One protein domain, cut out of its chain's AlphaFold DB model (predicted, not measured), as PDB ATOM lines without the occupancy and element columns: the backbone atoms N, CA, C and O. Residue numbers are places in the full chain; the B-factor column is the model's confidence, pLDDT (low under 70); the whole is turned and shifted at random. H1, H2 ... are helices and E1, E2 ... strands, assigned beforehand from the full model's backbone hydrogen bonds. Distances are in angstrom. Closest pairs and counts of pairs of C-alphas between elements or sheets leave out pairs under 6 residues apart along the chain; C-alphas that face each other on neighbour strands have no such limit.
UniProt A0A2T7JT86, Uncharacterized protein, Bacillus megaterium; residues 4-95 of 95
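This is residues 4 to 95 of the 95 residues of an uncharacterized protein of Bacillus megaterium (UniProt A0A2T7JT86). A single twisted wall of five antiparallel strands has helix H1 laid across one face and helix H3 farther out on that same side, by the end of E2 and the beginning of E3. The opposite face is bare, and the small helix H2 sits by the edge strand E5. The printed part has 92 residues, with three named helices and five named strands in the order H1, E1, E2, E3, E4, E5, H2, H3; across the sheet the strands also lie in the order E1, E2, E3, E4, E5. The class is mixed, helices and strands. The whole is compact and rounded, with a radius of gyration of the C-alphas of 12.9 A and spans of 36 by 28 by 22 A.

Start at H1, residues 4 to 12, which is on the sheet at a height of 9.1 A over the sheet. The sheet is formed by E1, residues 17 to 22, E2, residues 25 to 31, E3, residues 35 to 42, E4, residues 47 to 55, and E5, residues 60 to 66. H1 runs across the strands, at 89 degrees to E2 on the local plane. It lies over E2, E3 and E4, but only just, with 3 of its 9 C-alphas falling on each. The closest C-alphas of H1 and E2 are those of Lys 11 and Tyr 28, 6.6 A apart; for H1 and E3 they are those of Ala 7 and Leu 39, 6.7 A apart. Going on, you find the five strands in a meander, each the antiparallel neighbour of the one before, with each successive pair a hairpin. Look for N 19 and O 27, 2.8 A, between E1 and E2, and N 28 and O 39, 2.7 A, between E2 and E3. Between E3 and E4, N 40 and O 50 are 2.8 A apart, and between E4 and E5, N 65 and O 51 are 2.7 A apart; these four pairs are within hydrogen-bond range. The sheet is twisted, with C-alphas up to 5.3 A off its best plane. H2, residues 72 to 76, only grazes the sheet with its residues 72 to 75. H1 and H2 are close but not clearly touching, the C-alphas of Ile 4 and Leu 75 being closest at 5.3 A. H3, residues 83 to 94, is on the sheet; its closest C-alphas with E2 are those of Ala 92 and Leu 30, 7.7 A apart. With H1 and H3 on one face, the arrangement is two layers, helices and sheet. H1 and H3 are near each other, while H2 and H3 are apart. In H1 and H3 every O i to N i+4 pair is within hydrogen-bond range; in H2 it is 0 of 1, beside 2 of 2 O i to N i+3 pairs.

Find C-alpha 4 at (-45.443, 24.435, -1.399); from there H1 runs 12.7 A to Thr 12. E1 goes from Thr 17 to Ser 22, and E2 covers 19.7 A from Thr 25 to Glu 31. E3 takes 23.4 A from C-alpha 35 at (-29.718, 24.808, -10.520) to Gly 42. E4, the longest strand, spans 24.2 A from Arg 47 to Leu 55, and E5 goes from Lys 60 to His 66. H2 is short, from Ile 72 to Tyr 76. H3 starts at Pro 83 and runs 15.9 A to C-alpha 94 at (-41.101, 33.795, -16.715).

The two C-alphas farthest apart are those of Ser 23 and Pro 83, at 38.0 A. The printed part runs from residue 4 to residue 95, the chain's last, and has no cut. No link is long: H2 to H3 is short, and the others are tight. The mean pLDDT of the printed part is 88.2; look at residues 92 to 95 for the values under 70.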
ATOM      1  N   ILE A   4     -44.146  24.778  -0.809       92.12
ATOM      2  CA  ILE A   4     -45.443  24.435  -1.399       92.12
ATOM      3  C   ILE A   4     -45.836  25.373  -2.550       92.12
ATOM      4  O   ILE A   4     -46.340  24.908  -3.567       92.12
ATOM      5  N   GLU A   5     -45.530  26.667  -2.439       91.12
ATOM      6  CA  GLU A   5     -45.791  27.658  -3.493       91.12
ATOM      7  C   GLU A   5     -44.923  27.377  -4.726       91.12
ATOM      8  O   GLU A   5     -45.419  27.335  -5.853       91.12
ATOM      9  N   LEU A   6     -43.633  27.103  -4.512       89.75
ATOM     10  CA  LEU A   6     -42.709  26.758  -5.590       89.75
ATOM     11  C   LEU A   6     -43.061  25.408  -6.238       89.75
ATOM     12  O   LEU A   6     -42.922  25.245  -7.448       89.75
ATOM     13  N   ALA A   7     -43.555  24.443  -5.463       91.69
ATOM     14  CA  ALA A   7     -43.998  23.157  -5.982       91.69
ATOM     15  C   ALA A   7     -45.218  23.299  -6.903       91.69
ATOM     16  O   ALA A   7     -45.225  22.712  -7.984       91.69
ATOM     17  N   GLU A   8     -46.230  24.083  -6.515       91.06
ATOM     18  CA  GLU A   8     -47.373  24.377  -7.394       91.06
ATOM     19  C   GLU A   8     -46.939  25.104  -8.667       91.06
ATOM     20  O   GLU A   8     -47.390  24.774  -9.769       91.06
ATOM     21  N   PHE A   9     -45.986  26.026  -8.538       88.06
ATOM     22  CA  PHE A   9     -45.415  26.690  -9.696       88.06
ATOM     23  C   PHE A   9     -44.759  25.686 -10.662       88.06
ATOM     24  O   PHE A   9     -45.059  25.655 -11.855       88.06
ATOM     25  N   ILE A  10     -43.894  24.805 -10.157       90.06
ATOM     26  CA  ILE A  10     -43.192  23.819 -10.989       90.06
ATOM     27  C   ILE A  10     -44.177  22.882 -11.692       90.06
ATOM     28  O   ILE A  10     -43.963  22.556 -12.857       90.06
ATOM     29  N   LYS A  11     -45.278  22.489 -11.040       90.88
ATOM     30  CA  LYS A  11     -46.318  21.643 -11.657       90.88
ATOM     31  C   LYS A  11     -47.002  22.294 -12.859       90.88
ATOM     32  O   LYS A  11     -47.494  21.563 -13.719       90.88
ATOM     33  N   THR A  12     -47.085  23.622 -12.881       87.31
ATOM     34  CA  THR A  12     -47.838  24.400 -13.881       87.31
ATOM     35  C   THR A  12     -46.947  25.060 -14.932       87.31
ATOM     36  O   THR A  12     -47.431  25.423 -16.004       87.31
ATOM     37  N   SER A  13     -45.645  25.171 -14.670       85.94
ATOM     38  CA  SER A  13     -44.676  25.728 -15.611       85.94
ATOM     39  C   SER A  13     -44.522  24.884 -16.876       85.94
ATOM     40  O   SER A  13     -44.340  23.668 -16.821       85.94
ATOM     41  N   LYS A  14     -44.497  25.559 -18.032       86.12
ATOM     42  CA  LYS A  14     -44.254  24.939 -19.345       86.12
ATOM     43  C   LYS A  14     -42.814  24.456 -19.532       86.12
ATOM     44  O   LYS A  14     -42.574  23.578 -20.350       86.12
ATOM     45  N   LYS A  15     -41.865  25.018 -18.779       85.19
ATOM     46  CA  LYS A  15     -40.444  24.634 -18.813       85.19
ATOM     47  C   LYS A  15     -40.136  23.400 -17.973       85.19
ATOM     48  O   LYS A  15     -39.031  22.869 -18.034       85.19
ATOM     49  N   THR A  16     -41.095  22.949 -17.174       92.12
ATOM     50  CA  THR A  16     -40.922  21.760 -16.356       92.12
ATOM     51  C   THR A  16     -41.099  20.508 -17.204       92.12
ATOM     52  O   THR A  16     -42.156  20.276 -17.791       92.12
ATOM     53  N   THR A  17     -40.097  19.635 -17.196       94.88
ATOM     54  CA  THR A  17     -40.256  18.273 -17.696       94.88
ATOM     55  C   THR A  17     -41.089  17.466 -16.708       94.88
ATOM     56  O   THR A  17     -40.762  17.384 -15.523       94.88
ATOM     57  N   LYS A  18     -42.166  16.852 -17.199       95.75
ATOM     58  CA  LYS A  18     -43.048  15.984 -16.418       95.75
ATOM     59  C   LYS A  18     -42.864  14.537 -16.858       95.75
ATOM     60  O   LYS A  18     -43.077  14.216 -18.022       95.75
ATOM     61  N   LEU A  19     -42.540  13.665 -15.911       96.00
ATOM     62  CA  LEU A  19     -42.350  12.236 -16.123       96.00
ATOM     63  C   LEU A  19     -43.254  11.443 -15.177       96.00
ATOM     64  O   LEU A  19     -43.189  11.607 -13.958       96.00
ATOM     65  N   ALA A  20     -44.094  10.567 -15.722       94.19
ATOM     66  CA  ALA A  20     -44.816   9.591 -14.913       94.19
ATOM     67  C   ALA A  20     -43.848   8.468 -14.514       94.19
ATOM     68  O   ALA A  20     -43.308   7.788 -15.380       94.19
ATOM     69  N   LEU A  21     -43.612   8.294 -13.211       91.38
ATOM     70  CA  LEU A  21     -42.778   7.207 -12.685       91.38
ATOM     71  C   LEU A  21     -43.605   5.941 -12.427       91.38
ATOM     72  O   LEU A  21     -43.087   4.832 -12.484       91.38
ATOM     73  N   SER A  22     -44.892   6.108 -12.120       91.19
ATOM     74  CA  SER A  22     -45.870   5.030 -11.967       91.19
ATOM     75  C   SER A  22     -47.287   5.577 -12.159       91.19
ATOM     76  O   SER A  22     -47.475   6.779 -12.358       91.19
ATOM     77  N   SER A  23     -48.304   4.717 -12.040       86.25
ATOM     78  CA  SER A  23     -49.721   5.113 -12.116       86.25
ATOM     79  C   SER A  23     -50.133   6.171 -11.085       86.25
ATOM     80  O   SER A  23     -51.120   6.875 -11.283       86.25
ATOM     81  N   SER A  24     -49.381   6.306  -9.990       88.94
ATOM     82  CA  SER A  24     -49.693   7.214  -8.882       88.94
ATOM     83  C   SER A  24     -48.556   8.169  -8.523       88.94
ATOM     84  O   SER A  24     -48.706   8.950  -7.585       88.94
ATOM     85  N   THR A  25     -47.424   8.117  -9.233       94.19
ATOM     86  CA  THR A  25     -46.245   8.941  -8.940       94.19
ATOM     87  C   THR A  25     -45.781   9.694 -10.176       94.19
ATOM     88  O   THR A  25     -45.550   9.105 -11.232       94.19
ATOM     89  N   VAL A  26     -45.595  11.003 -10.028       95.81
ATOM     90  CA  VAL A  26     -45.130  11.887 -11.098       95.81
ATOM     91  C   VAL A  26     -43.933  12.680 -10.604       95.81
ATOM     92  O   VAL A  26     -43.972  13.265  -9.523       95.81
ATOM     93  N   GLN A  27     -42.882  12.718 -11.414       97.25
ATOM     94  CA  GLN A  27     -41.744  13.600 -11.235       97.25
ATOM     95  C   GLN A  27     -41.871  14.815 -12.148       97.25
ATOM     96  O   GLN A  27     -42.226  14.718 -13.321       97.25
ATOM     97  N   TYR A  28     -41.536  15.959 -11.586       96.31
ATOM     98  CA  TYR A  28     -41.420  17.240 -12.239       96.31
ATOM     99  C   TYR A  28     -39.977  17.701 -12.079       96.31
ATOM    100  O   TYR A  28     -39.404  17.606 -10.989       96.31
ATOM    101  N   THR A  29     -39.371  18.171 -13.158       95.81
ATOM    102  CA  THR A  29     -37.995  18.660 -13.141       95.81
ATOM    103  C   THR A  29     -37.911  19.977 -13.891       95.81
ATOM    104  O   THR A  29     -38.299  20.058 -15.052       95.81
ATOM    105  N   LEU A  30     -37.419  21.006 -13.207       92.62
ATOM    106  CA  LEU A  30     -37.078  22.295 -13.795       92.62
ATOM    107  C   LEU A  30     -35.569  22.461 -13.684       92.62
ATOM    108  O   LEU A  30     -35.017  22.380 -12.588       92.62
ATOM    109  N   GLU A  31     -34.896  22.693 -14.801       91.19
ATOM    110  CA  GLU A  31     -33.441  22.725 -14.837       91.19
ATOM    111  C   GLU A  31     -32.945  23.960 -15.586       91.19
ATOM    112  O   GLU A  31     -33.480  24.341 -16.622       91.19
ATOM    113  N   THR A  32     -31.928  24.603 -15.019       87.38
ATOM    114  CA  THR A  32     -31.180  25.714 -15.622       87.38
ATOM    115  C   THR A  32     -29.691  25.380 -15.580       87.38
ATOM    116  O   THR A  32     -29.303  24.357 -15.011       87.38
ATOM    117  N   ASP A  33     -28.839  26.255 -16.105       86.50
ATOM    118  CA  ASP A  33     -27.383  26.074 -16.033       86.50
ATOM    119  C   ASP A  33     -26.857  26.010 -14.591       86.50
ATOM    120  O   ASP A  33     -25.887  25.312 -14.302       86.50
ATOM    121  N   ASP A  34     -27.526  26.691 -13.657       87.25
ATOM    122  CA  ASP A  34     -27.020  26.894 -12.300       87.25
ATOM    123  C   ASP A  34     -27.697  26.018 -11.237       87.25
ATOM    124  O   ASP A  34     -27.088  25.712 -10.206       87.25
ATOM    125  N   LEU A  35     -28.943  25.603 -11.470       90.19
ATOM    126  CA  LEU A  35     -29.718  24.808 -10.520       90.19
ATOM    127  C   LEU A  35     -30.629  23.791 -11.204       90.19
ATOM    128  O   LEU A  35     -31.050  23.977 -12.347       90.19
ATOM    129  N   LYS A  36     -30.975  22.747 -10.454       93.19
ATOM    130  CA  LYS A  36     -31.999  21.758 -10.792       93.19
ATOM    131  C   LYS A  36     -33.020  21.703  -9.660       93.19
ATOM    132  O   LYS A  36     -32.639  21.585  -8.499       93.19
ATOM    133  N   ILE A  37     -34.301  21.772  -9.992       93.25
ATOM    134  CA  ILE A  37     -35.395  21.572  -9.046       93.25
ATOM    135  C   ILE A  37     -36.118  20.290  -9.399       93.25
ATOM    136  O   ILE A  37     -36.545  20.099 -10.537       93.25
ATOM    137  N   GLU A  38     -36.268  19.426  -8.410       96.25
ATOM    138  CA  GLU A  38     -36.927  18.140  -8.549       96.25
ATOM    139  C   GLU A  38     -38.103  18.089  -7.583       96.25
ATOM    140  O   GLU A  38     -37.959  18.335  -6.390       96.25
ATOM    141  N   LEU A  39     -39.278  17.758  -8.100       96.62
ATOM    142  CA  LEU A  39     -40.493  17.589  -7.319       96.62
ATOM    143  C   LEU A  39     -41.096  16.238  -7.679       96.62
ATOM    144  O   LEU A  39     -41.390  15.988  -8.844       96.62
ATOM    145  N   LYS A  40     -41.334  15.377  -6.691       97.25
ATOM    146  CA  LYS A  40     -42.131  14.162  -6.879       97.25
ATOM    147  C   LYS A  40     -43.430  14.284  -6.107       97.25
ATOM    148  O   LYS A  40     -43.442  14.614  -4.915       97.25
ATOM    149  N   THR A  41     -44.524  13.983  -6.789       96.00
ATOM    150  CA  THR A  41     -45.838  13.831  -6.177       96.00
ATOM    151  C   THR A  41     -46.262  12.372  -6.193       96.00
ATOM    152  O   THR A  41     -45.918  11.641  -7.119       96.00
ATOM    153  N   GLY A  42     -46.991  11.948  -5.161       93.31
ATOM    154  CA  GLY A  42     -47.430  10.568  -4.979       93.31
ATOM    155  C   GLY A  42     -48.869  10.447  -4.473       93.31
ATOM    156  O   GLY A  42     -49.367  11.306  -3.732       93.31
ATOM    157  N   GLY A  43     -49.515   9.343  -4.847       87.88
ATOM    158  CA  GLY A  43     -50.866   8.967  -4.433       87.88
ATOM    159  C   GLY A  43     -51.980   9.713  -5.176       87.88
ATOM    160  O   GLY A  43     -51.740  10.625  -5.967       87.88
ATOM    161  N   THR A  44     -53.227   9.347  -4.877       78.12
ATOM    162  CA  THR A  44     -54.442   9.918  -5.492       78.12
ATOM    163  C   THR A  44     -54.550  11.434  -5.312       78.12
ATOM    164  O   THR A  44     -54.979  12.137  -6.223       78.12
ATOM    165  N   ASN A  45     -54.060  11.958  -4.187       77.44
ATOM    166  CA  ASN A  45     -54.101  13.390  -3.880       77.44
ATOM    167  C   ASN A  45     -52.865  14.162  -4.382       77.44
ATOM    168  O   ASN A  45     -52.685  15.314  -3.995       77.44
ATOM    169  N   LYS A  46     -51.977  13.540  -5.180       82.44
ATOM    170  CA  LYS A  46     -50.736  14.156  -5.702       82.44
ATOM    171  C   LYS A  46     -49.925  14.881  -4.617       82.44
ATOM    172  O   LYS A  46     -49.423  15.989  -4.822       82.44
ATOM    173  N   ARG A  47     -49.805  14.249  -3.446       92.00
ATOM    174  CA  ARG A  47     -49.099  14.807  -2.284       92.00
ATOM    175  C   ARG A  47     -47.617  14.936  -2.603       92.00
ATOM    176  O   ARG A  47     -47.066  14.053  -3.250       92.00
ATOM    177  N   ILE A  48     -46.968  15.991  -2.120       95.19
ATOM    178  CA  ILE A  48     -45.515  16.143  -2.250       95.19
ATOM    179  C   ILE A  48     -44.850  15.043  -1.414       95.19
ATOM    180  O   ILE A  48     -45.054  14.969  -0.202       95.19
ATOM    181  N   VAL A  49     -44.099  14.160  -2.074       95.56
ATOM    182  CA  VAL A  49     -43.337  13.084  -1.414       95.56
ATOM    183  C   VAL A  49     -41.841  13.376  -1.399       95.56
ATOM    184  O   VAL A  49     -41.140  12.924  -0.499       95.56
ATOM    185  N   PHE A  50     -41.375  14.182  -2.351       96.31
ATOM    186  CA  PHE A  50     -40.004  14.657  -2.419       96.31
ATOM    187  C   PHE A  50     -39.956  16.024  -3.094       96.31
ATOM    188  O   PHE A  50     -40.682  16.266  -4.063       96.31
ATOM    189  N   PHE A  51     -39.092  16.899  -2.598       95.81
ATOM    190  CA  PHE A  51     -38.776  18.174  -3.222       95.81
ATOM    191  C   PHE A  51     -37.305  18.502  -2.994       95.81
ATOM    192  O   PHE A  51     -36.810  18.349  -1.885       95.81
ATOM    193  N   ARG A  52     -36.602  18.981  -4.015       94.88
ATOM    194  CA  ARG A  52     -35.182  19.316  -3.908       94.88
ATOM    195  C   ARG A  52     -34.832  20.497  -4.789       94.88
ATOM    196  O   ARG A  52     -35.234  20.526  -5.947       94.88
ATOM    197  N   ILE A  53     -34.027  21.415  -4.259       92.19
ATOM    198  CA  ILE A  53     -33.301  22.419  -5.040       92.19
ATOM    199  C   ILE A  53     -31.817  22.082  -4.949       92.19
ATOM    200  O   ILE A  53     -31.190  22.244  -3.901       92.19
ATOM    201  N   PHE A  54     -31.264  21.626  -6.063       93.56
ATOM    202  CA  PHE A  54     -29.866  21.261  -6.210       93.56
ATOM    203  C   PHE A  54     -29.089  22.375  -6.910       93.56
ATOM    204  O   PHE A  54     -29.471  22.826  -7.992       93.56
ATOM    205  N   LEU A  55     -27.986  22.808  -6.305       91.00
ATOM    206  CA  LEU A  55     -27.090  23.818  -6.858       91.00
ATOM    207  C   LEU A  55     -25.961  23.126  -7.623       91.00
ATOM    208  O   LEU A  55     -25.100  22.482  -7.024       91.00
ATOM    209  N   LYS A  56     -25.930  23.289  -8.949       91.19
ATOM    210  CA  LYS A  56     -24.972  22.587  -9.818       91.19
ATOM    211  C   LYS A  56     -23.534  23.037  -9.588       91.19
ATOM    212  O   LYS A  56     -22.633  22.210  -9.556       91.19
ATOM    213  N   ARG A  57     -23.327  24.340  -9.362       88.62
ATOM    214  CA  ARG A  57     -21.988  24.919  -9.144       88.62
ATOM    215  C   ARG A  57     -21.285  24.368  -7.908       88.62
ATOM    216  O   ARG A  57     -20.079  24.176  -7.930       88.62
ATOM    217  N   THR A  58     -22.030  24.180  -6.821       90.44
ATOM    218  CA  THR A  58     -21.490  23.697  -5.541       90.44
ATOM    219  C   THR A  58     -21.722  22.207  -5.334       90.44
ATOM    220  O   THR A  58     -21.250  21.669  -4.338       90.44
ATOM    221  N   TYR A  59     -22.446  21.561  -6.252       92.38
ATOM    222  CA  TYR A  59     -22.858  20.162  -6.187       92.38
ATOM    223  C   TYR A  59     -23.525  19.803  -4.848       92.38
ATOM    224  O   TYR A  59     -23.243  18.772  -4.240       92.38
ATOM    225  N   LYS A  60     -24.390  20.691  -4.346       92.50
ATOM    226  CA  LYS A  60     -25.033  20.550  -3.032       92.50
ATOM    227  C   LYS A  60     -26.521  20.834  -3.088       92.50
ATOM    228  O   LYS A  60     -26.986  21.675  -3.861       92.50
ATOM    229  N   ASP A  61     -27.242  20.169  -2.199       91.69
ATOM    230  CA  ASP A  61     -28.647  20.447  -1.941       91.69
ATOM    231  C   ASP A  61     -28.729  21.713  -1.121       91.69
ATOM    232  O   ASP A  61     -28.136  21.820  -0.049       91.69
ATOM    233  N   TRP A  62     -29.459  22.687  -1.641       89.00
ATOM    234  CA  TRP A  62     -29.800  23.851  -0.846       89.00
ATOM    235  C   TRP A  62     -31.015  23.575   0.025       89.00
ATOM    236  O   TRP A  62     -31.042  23.934   1.197       89.00
ATOM    237  N   ILE A  63     -32.011  22.914  -0.564       90.00
ATOM    238  CA  ILE A  63     -33.190  22.413   0.125       90.00
ATOM    239  C   ILE A  63     -33.408  20.994  -0.341       90.00
ATOM    240  O   ILE A  63     -33.405  20.731  -1.545       90.00
ATOM    241  N   CYS A  64     -33.663  20.114   0.612       94.00
ATOM    242  CA  CYS A  64     -34.191  18.793   0.363       94.00
ATOM    243  C   CYS A  64     -35.356  18.581   1.325       94.00
ATOM    244  O   CYS A  64     -35.258  18.887   2.507       94.00
ATOM    245  N   TYR A  65     -36.471  18.105   0.798       95.69
ATOM    246  CA  TYR A  65     -37.609  17.629   1.550       95.69
ATOM    247  C   TYR A  65     -37.882  16.197   1.130       95.69
ATOM    248  O   TYR A  65     -38.123  15.929  -0.052       95.69
ATOM    249  N   HIS A  66     -37.905  15.291   2.100       95.44
ATOM    250  CA  HIS A  66     -38.327  13.921   1.890       95.44
ATOM    251  C   HIS A  66     -39.401  13.572   2.912       95.44
ATOM    252  O   HIS A  66     -39.198  13.690   4.116       95.44
ATOM    253  N   ARG A  67     -40.575  13.149   2.442       92.38
ATOM    254  CA  ARG A  67     -41.751  12.986   3.309       92.38
ATOM    255  C   ARG A  67     -41.541  12.006   4.466       92.38
ATOM    256  O   ARG A  67     -42.194  12.147   5.493       92.38
ATOM    257  N   ASN A  68     -40.693  11.000   4.276       92.38
ATOM    258  CA  ASN A  68     -40.431   9.987   5.298       92.38
ATOM    259  C   ASN A  68     -39.393  10.444   6.332       92.38
ATOM    260  O   ASN A  68     -39.257   9.802   7.366       92.38
ATOM    261  N   GLU A  69     -38.669  11.525   6.050       93.25
ATOM    262  CA  GLU A  69     -37.575  12.027   6.889       93.25
ATOM    263  C   GLU A  69     -37.925  13.367   7.539       93.25
ATOM    264  O   GLU A  69     -37.424  13.678   8.614       93.25
ATOM    265  N   HIS A  70     -38.797  14.155   6.909       93.31
ATOM    266  CA  HIS A  70     -39.072  15.536   7.284       93.31
ATOM    267  C   HIS A  70     -40.532  15.767   7.665       93.31
ATOM    268  O   HIS A  70     -41.457  15.107   7.178       93.31
ATOM    269  N   HIS A  71     -40.758  16.774   8.508       91.75
ATOM    270  CA  HIS A  71     -42.105  17.161   8.905       91.75
ATOM    271  C   HIS A  71     -42.827  17.907   7.782       91.75
ATOM    272  O   HIS A  71     -42.270  18.775   7.115       91.75
ATOM    273  N   ILE A  72     -44.133  17.654   7.640       89.56
ATOM    274  CA  ILE A  72     -44.974  18.322   6.633       89.56
ATOM    275  C   ILE A  72     -44.950  19.857   6.749       89.56
ATOM    276  O   ILE A  72     -45.131  20.550   5.750       89.56
ATOM    277  N   TYR A  73     -44.693  20.400   7.944       91.19
ATOM    278  CA  TYR A  73     -44.601  21.841   8.184       91.19
ATOM    279  C   TYR A  73     -43.448  22.513   7.434       91.19
ATOM    280  O   TYR A  73     -43.565  23.691   7.100       91.19
ATOM    281  N   GLU A  74     -42.386  21.779   7.094       89.69
ATOM    282  CA  GLU A  74     -41.278  22.310   6.292       89.69
ATOM    283  C   GLU A  74     -41.750  22.798   4.920       89.69
ATOM    284  O   GLU A  74     -41.259  23.805   4.415       89.69
ATOM    285  N   LEU A  75     -42.791  22.172   4.353       91.50
ATOM    286  CA  LEU A  75     -43.372  22.605   3.080       91.50
ATOM    287  C   LEU A  75     -43.935  24.035   3.135       91.50
ATOM    288  O   LEU A  75     -44.020  24.715   2.109       91.50
ATOM    289  N   TYR A  76     -44.330  24.481   4.327       92.88
ATOM    290  CA  TYR A  76     -44.962  25.773   4.574       92.88
ATOM    291  C   TYR A  76     -43.988  26.817   5.122       92.88
ATOM    292  O   TYR A  76     -44.374  27.980   5.273       92.88
ATOM    293  N   GLN A  77     -42.742  26.432   5.405       86.75
ATOM    294  CA  GLN A  77     -41.711  27.369   5.822       86.75
ATOM    295  C   GLN A  77     -41.236  28.211   4.639       86.75
ATOM    296  O   GLN A  77     -41.205  27.768   3.487       86.75
ATOM    297  N   ASN A  78     -40.882  29.462   4.932       87.56
ATOM    298  CA  ASN A  78     -40.267  30.328   3.942       87.56
ATOM    299  C   ASN A  78     -38.875  29.812   3.606       87.56
ATOM    300  O   ASN A  78     -38.049  29.594   4.488       87.56
ATOM    301  N   ILE A  79     -38.608  29.700   2.314       82.56
ATOM    302  CA  ILE A  79     -37.274  29.443   1.813       82.56
ATOM    303  C   ILE A  79     -36.492  30.760   1.861       82.56
ATOM    304  O   ILE A  79     -36.922  31.731   1.219       82.56
ATOM    305  N   PRO A  80     -35.341  30.820   2.553       76.44
ATOM    306  CA  PRO A  80     -34.442  31.956   2.434       76.44
ATOM    307  C   PRO A  80     -33.789  31.904   1.051       76.44
ATOM    308  O   PRO A  80     -32.846  31.151   0.848       76.44
ATOM    309  N   LEU A  81     -34.304  32.669   0.083       72.62
ATOM    310  CA  LEU A  81     -33.727  32.734  -1.259       72.62
ATOM    311  C   LEU A  81     -32.716  33.877  -1.358       72.62
ATOM    312  O   LEU A  81     -33.059  35.025  -1.086       72.62
ATOM    313  N   SER A  82     -31.486  33.599  -1.806       74.19
ATOM    314  CA  SER A  82     -30.582  34.690  -2.186       74.19
ATOM    315  C   SER A  82     -31.157  35.447  -3.397       74.19
ATOM    316  O   SER A  82     -31.786  34.819  -4.256       74.19
ATOM    317  N   PRO A  83     -30.915  36.765  -3.539       81.12
ATOM    318  CA  PRO A  83     -31.440  37.542  -4.667       81.12
ATOM    319  C   PRO A  83     -31.067  36.958  -6.038       81.12
ATOM    320  O   PRO A  83     -31.865  36.964  -6.974       81.12
ATOM    321  N   LYS A  84     -29.862  36.383  -6.148       79.69
ATOM    322  CA  LYS A  84     -29.395  35.700  -7.360       79.69
ATOM    323  C   LYS A  84     -30.248  34.472  -7.688       79.69
ATOM    324  O   LYS A  84     -30.675  34.323  -8.830       79.69
ATOM    325  N   LEU A  85     -30.515  33.625  -6.694       74.25
ATOM    326  CA  LEU A  85     -31.323  32.415  -6.868       74.25
ATOM    327  C   LEU A  85     -32.787  32.758  -7.130       74.25
ATOM    328  O   LEU A  85     -33.415  32.138  -7.980       74.25
ATOM    329  N   GLN A  86     -33.308  33.800  -6.485       78.81
ATOM    330  CA  GLN A  86     -34.641  34.314  -6.778       78.81
ATOM    331  C   GLN A  86     -34.748  34.801  -8.228       78.81
ATOM    332  O   GLN A  86     -35.717  34.466  -8.901       78.81
ATOM    333  N   LYS A  87     -33.743  35.517  -8.749       81.50
ATOM    334  CA  LYS A  87     -33.708  35.943 -10.157       81.50
ATOM    335  C   LYS A  87     -33.614  34.760 -11.123       81.50
ATOM    336  O   LYS A  87     -34.303  34.761 -12.136       81.50
ATOM    337  N   GLN A  88     -32.793  33.756 -10.817       76.19
ATOM    338  CA  GLN A  88     -32.678  32.538 -11.629       76.19
ATOM    339  C   GLN A  88     -33.983  31.745 -11.649       76.19
ATOM    340  O   GLN A  88     -34.410  31.321 -12.717       76.19
ATOM    341  N   LEU A  89     -34.637  31.607 -10.492       76.44
ATOM    342  CA  LEU A  89     -35.976  31.043 -10.396       76.44
ATOM    343  C   LEU A  89     -36.931  31.860 -11.260       76.44
ATOM    344  O   LEU A  89     -37.460  31.327 -12.217       76.44
ATOM    345  N   LEU A  90     -37.066  33.166 -11.030       77.50
ATOM    346  CA  LEU A  90     -37.945  34.030 -11.825       77.50
ATOM    347  C   LEU A  90     -37.676  33.935 -13.337       77.50
ATOM    348  O   LEU A  90     -38.622  33.902 -14.111       77.50
ATOM    349  N   TYR A  91     -36.421  33.828 -13.773       76.31
ATOM    350  CA  TYR A  91     -36.077  33.646 -15.185       76.31
ATOM    351  C   TYR A  91     -36.477  32.263 -15.723       76.31
ATOM    352  O   TYR A  91     -37.084  32.153 -16.792       76.31
ATOM    353  N   ALA A  92     -36.202  31.201 -14.961       69.00
ATOM    354  CA  ALA A  92     -36.639  29.840 -15.271       69.00
ATOM    355  C   ALA A  92     -38.171  29.710 -15.322       69.00
ATOM    356  O   ALA A  92     -38.693  28.773 -15.914       69.00
ATOM    357  N   ILE A  93     -38.868  30.653 -14.695       66.75
ATOM    358  CA  ILE A  93     -40.316  30.711 -14.525       66.75
ATOM    359  C   ILE A  93     -40.991  31.580 -15.606       66.75
ATOM    360  O   ILE A  93     -42.046  31.199 -16.101       66.75
ATOM    361  N   ALA A  94     -40.419  32.740 -15.950       65.81
ATOM    362  CA  ALA A  94     -41.101  33.795 -16.715       65.81
ATOM    363  C   ALA A  94     -40.875  33.784 -18.238       65.81
ATOM    364  O   ALA A  94     -41.651  34.413 -18.951       65.81
ATOM    365  N   SER A  95     -39.829  33.123 -18.746       52.03
ATOM    366  CA  SER A  95     -39.705  32.849 -20.199       52.03
ATOM    367  C   SER A  95     -40.317  31.511 -20.591       52.03
ATOM    368  O   SER A  95     -40.449  31.262 -21.801       52.03
TER     369      SER A  95